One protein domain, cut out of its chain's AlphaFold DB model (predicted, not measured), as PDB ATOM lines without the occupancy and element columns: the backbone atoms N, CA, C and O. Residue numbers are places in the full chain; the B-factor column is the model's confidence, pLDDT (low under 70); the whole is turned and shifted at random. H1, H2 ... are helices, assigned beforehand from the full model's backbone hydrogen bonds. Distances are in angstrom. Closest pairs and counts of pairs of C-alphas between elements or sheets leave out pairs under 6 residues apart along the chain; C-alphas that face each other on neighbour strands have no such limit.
ATOM      1  N   LEU A  99      86.651 102.259  97.072       95.12
ATOM      2  CA  LEU A  99      87.351 102.226  95.789       95.12
ATOM      3  C   LEU A  99      88.733 102.850  95.941       95.12
ATOM      4  O   LEU A  99      88.836 104.042  96.234       95.12
ATOM      5  N   GLU A 100      89.792 102.079  95.692       93.94
ATOM      6  CA  GLU A 100      91.166 102.572  95.843       93.94
ATOM      7  C   GLU A 100      91.437 103.794  94.958       93.94
ATOM      8  O   GLU A 100      91.951 104.800  95.440       93.94
ATOM      9  N   ASP A 101      90.990 103.771  93.700       93.88
ATOM     10  CA  ASP A 101      91.166 104.894  92.773       93.88
ATOM     11  C   ASP A 101      90.475 106.171  93.267       93.88
ATOM     12  O   ASP A 101      91.019 107.270  93.130       93.88
ATOM     13  N   ALA A 102      89.285 106.049  93.863       93.88
ATOM     14  CA  ALA A 102      88.561 107.194  94.405       93.88
ATOM     15  C   ALA A 102      89.275 107.769  95.639       93.88
ATOM     16  O   ALA A 102      89.408 108.991  95.757       93.88
ATOM     17  N   LEU A 103      89.784 106.901  96.521       94.69
ATOM     18  CA  LEU A 103      90.550 107.300  97.704       94.69
ATOM     19  C   LEU A 103      91.878 107.966  97.318       94.69
ATOM     20  O   LEU A 103      92.205 109.028  97.848       94.69
ATOM     21  N   LEU A 104      92.607 107.415  96.345       94.19
ATOM     22  CA  LEU A 104      93.850 107.996  95.830       94.19
ATOM     23  C   LEU A 104      93.610 109.352  95.154       94.19
ATOM     24  O   LEU A 104      94.363 110.304  95.371       94.19
ATOM     25  N   GLN A 105      92.535 109.486  94.373       95.19
ATOM     26  CA  GLN A 105      92.150 110.776  93.796       95.19
ATOM     27  C   GLN A 105      91.799 111.806  94.874       95.19
ATOM     28  O   GLN A 105      92.167 112.977  94.743       95.19
ATOM     29  N   ALA A 106      91.095 111.396  95.932       94.56
ATOM     30  CA  ALA A 106      90.799 112.263  97.067       94.56
ATOM     31  C   ALA A 106      92.089 112.700  97.775       94.56
ATOM     32  O   ALA A 106      92.281 113.897  97.990       94.56
ATOM     33  N   GLN A 107      93.014 111.773  98.029       93.12
ATOM     34  CA  GLN A 107      94.309 112.061  98.645       93.12
ATOM     35  C   GLN A 107      95.118 113.061  97.810       93.12
ATOM     36  O   GLN A 107      95.586 114.070  98.332       93.12
ATOM     37  N   HIS A 108      95.209 112.855  96.493       92.56
ATOM     38  CA  HIS A 108      95.890 113.791  95.596       92.56
ATOM     39  C   HIS A 108      95.251 115.189  95.629       92.56
ATOM     40  O   HIS A 108      95.952 116.206  95.664       92.56
ATOM     41  N   LYS A 109      93.912 115.264  95.641       93.94
ATOM     42  CA  LYS A 109      93.198 116.541  95.769       93.94
ATOM     43  C   LYS A 109      93.534 117.227  97.090       93.94
ATOM     44  O   LYS A 109      93.881 118.404  97.038       93.94
ATOM     45  N   LEU A 110      93.496 116.519  98.223       93.31
ATOM     46  CA  LEU A 110      93.853 117.072  99.535       93.31
ATOM     47  C   LEU A 110      95.292 117.598  99.554       93.31
ATOM     48  O   LEU A 110      95.511 118.758  99.902       93.31
ATOM     49  N   SER A 111      96.257 116.821  99.063       89.88
ATOM     50  CA  SER A 111      97.661 117.247  98.979       89.88
ATOM     51  C   SER A 111      97.851 118.522  98.147       89.88
ATOM     52  O   SER A 111      98.729 119.331  98.434       89.88
ATOM     53  N   SER A 112      96.994 118.760  97.146       92.25
ATOM     54  CA  SER A 112      97.028 119.984  96.333       92.25
ATOM     55  C   SER A 112      96.440 121.228  97.019       92.25
ATOM     56  O   SER A 112      96.616 122.342  96.522       92.25
ATOM     57  N   LEU A 113      95.725 121.069  98.139       92.62
ATOM     58  CA  LEU A 113      95.071 122.174  98.844       92.62
ATOM     59  C   LEU A 113      96.027 122.937  99.769       92.62
ATOM     60  O   LEU A 113      95.909 124.157  99.878       92.62
ATOM     61  N   GLN A 114      96.995 122.253 100.386       89.06
ATOM     62  CA  GLN A 114      98.001 122.882 101.248       89.06
ATOM     63  C   GLN A 114      98.821 123.973 100.531       89.06
ATOM     64  O   GLN A 114      98.859 125.099 101.032       89.06
ATOM     65  N   PRO A 115      99.435 123.723  99.352       92.12
ATOM     66  CA  PRO A 115     100.189 124.764  98.657       92.12
ATOM     67  C   PRO A 115      99.295 125.934  98.229       92.12
ATOM     68  O   PRO A 115      99.704 127.087  98.341       92.12
ATOM     69  N   LYS A 116      98.046 125.662  97.823       92.00
ATOM     70  CA  LYS A 116      97.075 126.710  97.467       92.00
ATOM     71  C   LYS A 116      96.717 127.592  98.659       92.00
ATOM     72  O   LYS A 116      96.652 128.809  98.513       92.00
ATOM     73  N   LYS A 117      96.505 127.005  99.843       89.56
ATOM     74  CA  LYS A 117      96.294 127.786 101.068       89.56
ATOM     75  C   LYS A 117      97.513 128.648 101.375       89.56
ATOM     76  O   LYS A 117      97.344 129.827 101.646       89.56
ATOM     77  N   HIS A 118      98.720 128.093 101.294       90.00
ATOM     78  CA  HIS A 118      99.938 128.851 101.580       90.00
ATOM     79  C   HIS A 118     100.130 130.047 100.631       90.00
ATOM     80  O   HIS A 118     100.520 131.135 101.062       90.00
ATOM     81  N   GLU A 119      99.796 129.874  99.348       93.19
ATOM     82  CA  GLU A 119      99.782 130.964  98.368       93.19
ATOM     83  C   GLU A 119      98.777 132.061  98.759       93.19
ATOM     84  O   GLU A 119      99.118 133.246  98.770       93.19
ATOM     85  N   LEU A 120      97.549 131.679  99.124       91.25
ATOM     86  CA  LEU A 120      96.513 132.619  99.561       91.25
ATOM     87  C   LEU A 120      96.897 133.340 100.856       91.25
ATOM     88  O   LEU A 120      96.770 134.562 100.921       91.25
ATOM     89  N   ASP A 121      97.416 132.615 101.848       90.44
ATOM     90  CA  ASP A 121      97.870 133.178 103.119       90.44
ATOM     91  C   ASP A 121      98.962 134.233 102.885       90.44
ATOM     92  O   ASP A 121      98.919 135.326 103.453       90.44
ATOM     93  N   SER A 122      99.902 133.947 101.979       91.44
ATOM     94  CA  SER A 122     100.969 134.880 101.597       91.44
ATOM     95  C   SER A 122     100.413 136.133 100.916       91.44
ATOM     96  O   SER A 122     100.812 137.254 101.238       91.44
ATOM     97  N   ARG A 123      99.446 135.972 100.003       92.50
ATOM     98  CA  ARG A 123      98.794 137.098  99.314       92.50
ATOM     99  C   ARG A 123      98.013 137.990 100.279       92.50
ATOM    100  O   ARG A 123      98.120 139.209 100.175       92.50
ATOM    101  N   ILE A 124      97.261 137.408 101.215       89.50
ATOM    102  CA  ILE A 124      96.498 138.162 102.223       89.50
ATOM    103  C   ILE A 124      97.450 138.893 103.172       89.50
ATOM    104  O   ILE A 124      97.254 140.080 103.423       89.50
ATOM    105  N   SER A 125      98.512 138.224 103.631       89.56
ATOM    106  CA  SER A 125      99.544 138.835 104.476       89.56
ATOM    107  C   SER A 125     100.159 140.074 103.814       89.56
ATOM    108  O   SER A 125     100.241 141.133 104.433       89.56
ATOM    109  N   ASN A 126     100.489 139.996 102.520       90.88
ATOM    110  CA  ASN A 126     101.010 141.141 101.766       90.88
ATOM    111  C   ASN A 126     100.018 142.313 101.705       90.88
ATOM    112  O   ASN A 126     100.420 143.464 101.871       90.88
ATOM    113  N   ILE A 127      98.724 142.035 101.506       89.00
ATOM    114  CA  ILE A 127      97.676 143.067 101.516       89.00
ATOM    115  C   ILE A 127      97.569 143.702 102.906       89.00
ATOM    116  O   ILE A 127      97.555 144.927 103.009       89.00
ATOM    117  N   TYR A 128      97.535 142.902 103.974       90.00
ATOM    118  CA  TYR A 128      97.420 143.411 105.346       90.00
ATOM    119  C   TYR A 128      98.615 144.289 105.714       90.00
ATOM    120  O   TYR A 128      98.429 145.384 106.236       90.00
ATOM    121  N   ASN A 129      99.826 143.865 105.345       87.31
ATOM    122  CA  ASN A 129     101.036 144.657 105.540       87.31
ATOM    123  C   ASN A 129     100.989 145.987 104.771       87.31
ATOM    124  O   ASN A 129     101.466 146.992 105.288       87.31
ATOM    125  N   SER A 130     100.381 146.028 103.578       90.00
ATOM    126  CA  SER A 130     100.293 147.255 102.765       90.00
ATOM    127  C   SER A 130      99.390 148.350 103.349       90.00
ATOM    128  O   SER A 130      99.535 149.512 102.981       90.00
ATOM    129  N   VAL A 131      98.467 147.996 104.249       90.00
ATOM    130  CA  VAL A 131      97.524 148.937 104.887       90.00
ATOM    131  C   VAL A 131      97.748 149.082 106.395       90.00
ATOM    132  O   VAL A 131      96.999 149.808 107.053       90.00
ATOM    133  N   ASN A 132      98.769 148.411 106.939       86.88
ATOM    134  CA  ASN A 132      99.019 148.312 108.378       86.88
ATOM    135  C   ASN A 132      99.256 149.678 109.045       86.88
ATOM    136  O   ASN A 132      98.947 149.853 110.221       86.88
ATOM    137  N   ASP A 133      99.743 150.656 108.279       86.12
ATOM    138  CA  ASP A 133      99.973 152.029 108.741       86.12
ATOM    139  C   ASP A 133      98.665 152.788 109.029       86.12
ATOM    140  O   ASP A 133      98.654 153.740 109.809       86.12
ATOM    141  N   VAL A 134      97.557 152.382 108.398       90.50
ATOM    142  CA  VAL A 134      96.238 153.024 108.534       90.50
ATOM    143  C   VAL A 134      95.344 152.230 109.482       90.50
ATOM    144  O   VAL A 134      94.653 152.809 110.320       90.50
ATOM    145  N   ILE A 135      95.330 150.901 109.345       86.12
ATOM    146  CA  ILE A 135      94.505 149.995 110.148       86.12
ATOM    147  C   ILE A 135      95.320 148.746 110.470       86.12
ATOM    148  O   ILE A 135      95.797 148.056 109.572       86.12
ATOM    149  N   SER A 136      95.405 148.404 111.755       84.88
ATOM    150  CA  SER A 136      96.062 147.173 112.192       84.88
ATOM    151  C   SER A 136      95.139 145.969 111.977       84.88
ATOM    152  O   SER A 136      94.080 145.856 112.601       84.88
ATOM    153  N   LEU A 137      95.532 145.068 111.075       84.50
ATOM    154  CA  LEU A 137      94.787 143.861 110.710       84.50
ATOM    155  C   LEU A 137      95.564 142.607 111.119       84.50
ATOM    156  O   LEU A 137      96.784 142.552 111.003       84.50
ATOM    157  N   HIS A 138      94.851 141.572 111.563       80.31
ATOM    158  CA  HIS A 138      95.446 140.299 111.974       80.31
ATOM    159  C   HIS A 138      94.887 139.151 111.142       80.31
ATOM    160  O   HIS A 138      93.689 139.105 110.854       80.31
ATOM    161  N   MET A 139      95.754 138.204 110.781       82.44
ATOM    162  CA  MET A 139      95.350 137.000 110.060       82.44
ATOM    163  C   MET A 139      94.352 136.176 110.891       82.44
ATOM    164  O   MET A 139      94.584 135.954 112.085       82.44
ATOM    165  N   PRO A 140      93.253 135.696 110.285       79.56
ATOM    166  CA  PRO A 140      92.317 134.827 110.979       79.56
ATOM    167  C   PRO A 140      92.984 133.488 111.317       79.56
ATOM    168  O   PRO A 140      93.708 132.908 110.509       79.56
ATOM    169  N   LYS A 141      92.715 132.967 112.518       83.44
ATOM    170  CA  LYS A 141      93.141 131.613 112.895       83.44
ATOM    171  C   LYS A 141      92.301 130.588 112.134       83.44
ATOM    172  O   LYS A 141      91.080 130.712 112.078       83.44
ATOM    173  N   SER A 142      92.946 129.564 111.587       86.06
ATOM    174  CA  SER A 142      92.290 128.491 110.839       86.06
ATOM    175  C   SER A 142      92.798 127.127 111.292       86.06
ATOM    176  O   SER A 142      93.990 126.956 111.523       86.06
ATOM    177  N   GLN A 143      91.892 126.152 111.377       91.06
ATOM    178  CA  GLN A 143      92.214 124.736 111.615       91.06
ATOM    179  C   GLN A 143      92.430 123.961 110.309       91.06
ATOM    180  O   GLN A 143      92.403 122.734 110.302       91.06
ATOM    181  N   PHE A 144      92.561 124.654 109.177       90.75
ATOM    182  CA  PHE A 144      92.623 124.009 107.870       90.75
ATOM    183  C   PHE A 144      93.768 123.001 107.766       90.75
ATOM    184  O   PHE A 144      93.522 121.878 107.347       90.75
ATOM    185  N   ASP A 145      94.985 123.378 108.165       89.44
ATOM    186  CA  ASP A 145      96.157 122.507 108.011       89.44
ATOM    187  C   ASP A 145      96.033 121.256 108.894       89.44
ATOM    188  O   ASP A 145      96.275 120.144 108.436       89.44
ATOM    189  N   GLU A 146      95.546 121.421 110.128       92.38
ATOM    190  CA  GLU A 146      95.254 120.313 111.044       92.38
ATOM    191  C   GLU A 146      94.212 119.355 110.452       92.38
ATOM    192  O   GLU A 146      94.448 118.151 110.357       92.38
ATOM    193  N   LYS A 147      93.073 119.885 109.988       92.25
ATOM    194  CA  LYS A 147      92.006 119.074 109.387       92.25
ATOM    195  C   LYS A 147      92.449 118.399 108.092       92.25
ATOM    196  O   LYS A 147      92.035 117.274 107.829       92.25
ATOM    197  N   LEU A 148      93.291 119.059 107.297       93.50
ATOM    198  CA  LEU A 148      93.828 118.510 106.056       93.50
ATOM    199  C   LEU A 148      94.749 117.316 106.320       93.50
ATOM    200  O   LEU A 148      94.637 116.296 105.638       93.50
ATOM    201  N   VAL A 149      95.629 117.428 107.320       92.44
ATOM    202  CA  VAL A 149      96.519 116.337 107.741       92.44
ATOM    203  C   VAL A 149      95.708 115.164 108.285       92.44
ATOM    204  O   VAL A 149      95.940 114.031 107.866       92.44
ATOM    205  N   THR A 150      94.724 115.423 109.151       94.50
ATOM    206  CA  THR A 150      93.845 114.378 109.698       94.50
ATOM    207  C   THR A 150      93.098 113.638 108.590       94.50
ATOM    208  O   THR A 150      93.183 112.416 108.522       94.50
ATOM    209  N   ALA A 151      92.461 114.357 107.661       93.69
ATOM    210  CA  ALA A 151      91.741 113.741 106.545       93.69
ATOM    211  C   ALA A 151      92.667 112.939 105.612       93.69
ATOM    212  O   ALA A 151      92.313 111.855 105.153       93.69
ATOM    213  N   SER A 152      93.876 113.443 105.343       93.75
ATOM    214  CA  SER A 152      94.857 112.728 104.512       93.75
ATOM    215  C   SER A 152      95.309 111.425 105.171       93.75
ATOM    216  O   SER A 152      95.434 110.405 104.492       93.75
ATOM    217  N   LYS A 153      95.503 111.450 106.494       94.62
ATOM    218  CA  LYS A 153      95.852 110.270 107.283       94.62
ATOM    219  C   LYS A 153      94.713 109.254 107.329       94.62
ATOM    220  O   LYS A 153      94.964 108.073 107.150       94.62
ATOM    221  N   GLU A 154      93.468 109.692 107.510       93.56
ATOM    222  CA  GLU A 154      92.300 108.799 107.488       93.56
ATOM    223  C   GLU A 154      92.152 108.059 106.148       93.56
ATOM    224  O   GLU A 154      91.857 106.858 106.128       93.56
ATOM    225  N   LEU A 155      92.408 108.742 105.024       94.12
ATOM    226  CA  LEU A 155      92.421 108.114 103.698       94.12
ATOM    227  C   LEU A 155      93.556 107.093 103.564       94.12
ATOM    228  O   LEU A 155      93.325 105.981 103.089       94.12
ATOM    229  N   GLU A 156      94.768 107.455 103.988       94.38
ATOM    230  CA  GLU A 156      95.925 106.558 103.957       94.38
ATOM    231  C   GLU A 156      95.696 105.311 104.822       94.38
ATOM    232  O   GLU A 156      95.882 104.189 104.351       94.38
ATOM    233  N   ASP A 157      95.213 105.496 106.052       95.50
ATOM    234  CA  ASP A 157      94.900 104.415 106.984       95.50
ATOM    235  C   ASP A 157      93.840 103.474 106.391       95.50
ATOM    236  O   ASP A 157      93.964 102.251 106.495       95.50
ATOM    237  N   THR A 158      92.813 104.017 105.730       94.38
ATOM    238  CA  THR A 158      91.787 103.215 105.043       94.38
ATOM    239  C   THR A 158      92.400 102.357 103.935       94.38
ATOM    240  O   THR A 158      92.172 101.146 103.900       94.38
ATOM    241  N   ILE A 159      93.228 102.950 103.067       94.69
ATOM    242  CA  ILE A 159      93.919 102.232 101.983       94.69
ATOM    243  C   ILE A 159      94.790 101.107 102.557       94.69
ATOM    244  O   ILE A 159      94.677  99.955 102.133       94.69
ATOM    245  N   GLN A 160      95.620 101.414 103.556       95.62
ATOM    246  CA  GLN A 160      96.535 100.444 104.159       95.62
ATOM    247  C   GLN A 160      95.792  99.274 104.809       95.62
ATOM    248  O   GLN A 160      96.195  98.120 104.650       95.62
ATOM    249  N   LYS A 161      94.689  99.536 105.519       96.38
ATOM    250  CA  LYS A 161      93.901  98.481 106.166       96.38
ATOM    251  C   LYS A 161      93.242  97.544 105.154       96.38
ATOM    252  O   LYS A 161      93.267  96.328 105.349       96.38
ATOM    253  N   VAL A 162      92.701  98.068 104.052       95.31
ATOM    254  CA  VAL A 162      92.118  97.222 102.995       95.31
ATOM    255  C   VAL A 162      93.208  96.403 102.293       95.31
ATOM    256  O   VAL A 162      93.062  95.192 102.114       95.31
ATOM    257  N   GLN A 163      94.364  97.001 101.997       93.81
ATOM    258  CA  GLN A 163      95.516  96.274 101.450       93.81
ATOM    259  C   GLN A 163      96.053  95.202 102.418       93.81
ATOM    260  O   GLN A 163      96.492  94.125 101.994       93.81
ATOM    261  N   GLN A 164      96.003  95.457 103.729       94.19
ATOM    262  CA  GLN A 164      96.364  94.481 104.753       94.19
ATOM    263  C   GLN A 164      95.405  93.288 104.740       94.19
ATOM    264  O   GLN A 164      95.860  92.145 104.853       94.19
ATOM    265  N   PHE A 165      94.101  93.533 104.591       94.25
ATOM    266  CA  PHE A 165      93.103  92.477 104.437       94.25
ATOM    267  C   PHE A 165      93.402  91.601 103.210       94.25
ATOM    268  O   PHE A 165      93.570  90.386 103.357       94.25
ATOM    269  N   GLU A 166      93.596  92.200 102.032       91.12
ATOM    270  CA  GLU A 166      93.931  91.457 100.805       91.12
ATOM    271  C   GLU A 166      95.241  90.664 100.953       91.12
ATOM    272  O   GLU A 166      95.338  89.489 100.589       91.12
ATOM    273  N   SER A 167      96.247  91.250 101.606       89.69
ATOM    274  CA  SER A 167      97.516  90.572 101.886       89.69
ATOM    275  C   SER A 167      97.360  89.361 102.814       89.69
ATOM    276  O   SER A 167      98.047  88.348 102.635       89.69
ATOM    277  N   LYS A 168      96.480  89.435 103.825       89.56
ATOM    278  CA  LYS A 168      96.164  88.296 104.708       89.56
ATOM    279  C   LYS A 168      95.478  87.180 103.921       89.56
ATOM    280  O   LYS A 168      95.876  86.020 104.056       89.56
ATOM    281  N   LYS A 169      94.518  87.530 103.064       85.50
ATOM    282  CA  LYS A 169      93.799  86.595 102.188       85.50
ATOM    283  C   LYS A 169      94.749  85.864 101.235       85.50
ATOM    284  O   LYS A 169      94.723  84.637 101.161       85.50
ATOM    285  N   GLU A 170      95.675  86.579 100.600       82.88
ATOM    286  CA  GLU A 170      96.681  85.978  99.714       82.88
ATOM    287  C   GLU A 170      97.642  85.028 100.443       82.88
ATOM    288  O   GLU A 170      97.996  83.965  99.924       82.88
ATOM    289  N   LYS A 171      98.051  85.366 101.672       80.25
ATOM    290  CA  LYS A 171      98.868  84.471 102.510       80.25
ATOM    291  C   LYS A 171      98.101  83.208 102.903       80.25
ATOM    292  O   LYS A 171      98.676  82.121 102.867       80.25
ATOM    293  N   ALA A 172      96.824  83.335 103.266       76.62
ATOM    294  CA  ALA A 172      95.967  82.196 103.594       76.62
ATOM    295  C   ALA A 172      95.795  81.264 102.385       76.62
ATOM    296  O   ALA A 172      95.955  80.050 102.516       76.62
ATOM    297  N   ARG A 173      95.579  81.836 101.193       73.38
ATOM    298  CA  ARG A 173      95.458  81.079  99.943       73.38
ATOM    299  C   ARG A 173      96.729  80.285  99.643       73.38
ATOM    300  O   ARG A 173      96.656  79.078  99.445       73.38
ATOM    301  N   ARG A 174      97.907  80.914  99.720       71.25
ATOM    302  CA  ARG A 174      99.204  80.240  99.498       71.25
ATOM    303  C   ARG A 174      99.485  79.099 100.479       71.25
ATOM    304  O   ARG A 174     100.048  78.090 100.074       71.25
ATOM    305  N   LYS A 175      99.074  79.222 101.747       67.81
ATOM    306  CA  LYS A 175      99.219  78.138 102.735       67.81
ATOM    307  C   LYS A 175      98.320  76.936 102.427       67.81
ATOM    308  O   LYS A 175      98.766  75.810 102.613       67.81
ATOM    309  N   LYS A 176      97.100  77.160 101.918       60.38
ATOM    310  CA  LYS A 176      96.149  76.090 101.549       60.38
ATOM    311  C   LYS A 176      96.647  75.250 100.357       60.38
ATOM    312  O   LYS A 176      96.343  74.070 100.293       60.38
ATOM    313  N   PHE A 177      97.466  75.828  99.470       55.84
ATOM    314  CA  PHE A 177      98.093  75.140  98.324       55.84
ATOM    315  C   PHE A 177      99.505  74.582  98.599       55.84
ATOM    316  O   PHE A 177     100.127  74.038  97.695       55.84
ATOM    317  N   SER A 178     100.027  74.731  99.822       51.94
ATOM    318  CA  SER A 178     101.372  74.274 100.211       51.94
ATOM    319  C   SER A 178     101.351  73.076 101.173       51.94
ATOM    320  O   SER A 178     102.406  72.705 101.690       51.94
ATOM    321  N   MET A 179     100.180  72.498 101.456       40.72
ATOM    322  CA  MET A 179     100.085  71.265 102.241       40.72
ATOM    323  C   MET A 179     100.227  70.047 101.306       40.72
ATOM    324  O   MET A 179      99.536  70.029 100.285       40.72
ATOM    325  N   PRO A 180     101.144  69.104 101.604       47.12
ATOM    326  CA  PRO A 180     101.349  67.879 100.828       47.12
ATOM    327  C   PRO A 180     100.177  66.899 100.936       47.12
ATOM    328  O   PRO A 180      99.465  66.934 101.967       47.12
TER     329      PRO A 180
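What this domain is: This is residues 99 to 180 of the 180 residues of the protein "LXG domain-containing protein" of Bacillus cereus (UniProt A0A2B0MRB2). A long, thin rod is folded back on itself: the long helix H3 runs one way, and H1 and H2, set end to end, run the other way. H3 is shifted lengthwise, with its first part beside H1, while the link of residues 132 to 143 runs back beside H2; residues 164 to 180 stick out at one end of the rod and residues 130 to 135 at the other. The printed part has 82 residues, with three named helices in the order H1, H2, H3 and no named strand, and the class is all helix. The whole is extended, with a radius of gyration of the C-alphas of 22.7 A and spans of 85 by 18 by 15 A.

How they stand to each other: H3, residues 144 to 176, touches H1, residues 100 to 111, with its residues 148 to 159 alone. The closest C-alphas, those of Ser 152 and Gln 107, are 5.9 A apart. These two helices run opposite ways at a shallow tilt of 26 degrees. H2, residues 113 to 131, and H3 are close but not clearly touching; their closest C-alphas, those of Gln 114 and Asp 145, are 7.0 A apart. They run opposite ways at a shallow tilt of 9 degrees. H1 and H2 meet only through their link. In H1, H2 and H3 every O i to N i+4 pair is within hydrogen-bond range.

Where its parts are: H3 is 48.5 A long, from C-alpha 144 at (92.623, 124.009, 107.870) to C-alpha 176 at (96.149, 76.090, 101.549). H2 measures 27.5 A and H1 16.4 A from first to last C-alpha. H1 begins at C-alpha 100, at (91.166, 102.572, 95.843).

The domain as a whole: The two C-alphas farthest apart, those of Val 134 and Pro 180, are 85.6 A apart. The link from H1 to H2 is tight and that from H2 to H3 is long, with 12 residues. The printed part has no cut. Mean pLDDT of the printed part is 87.6, and residues 175 to 180 are under 70.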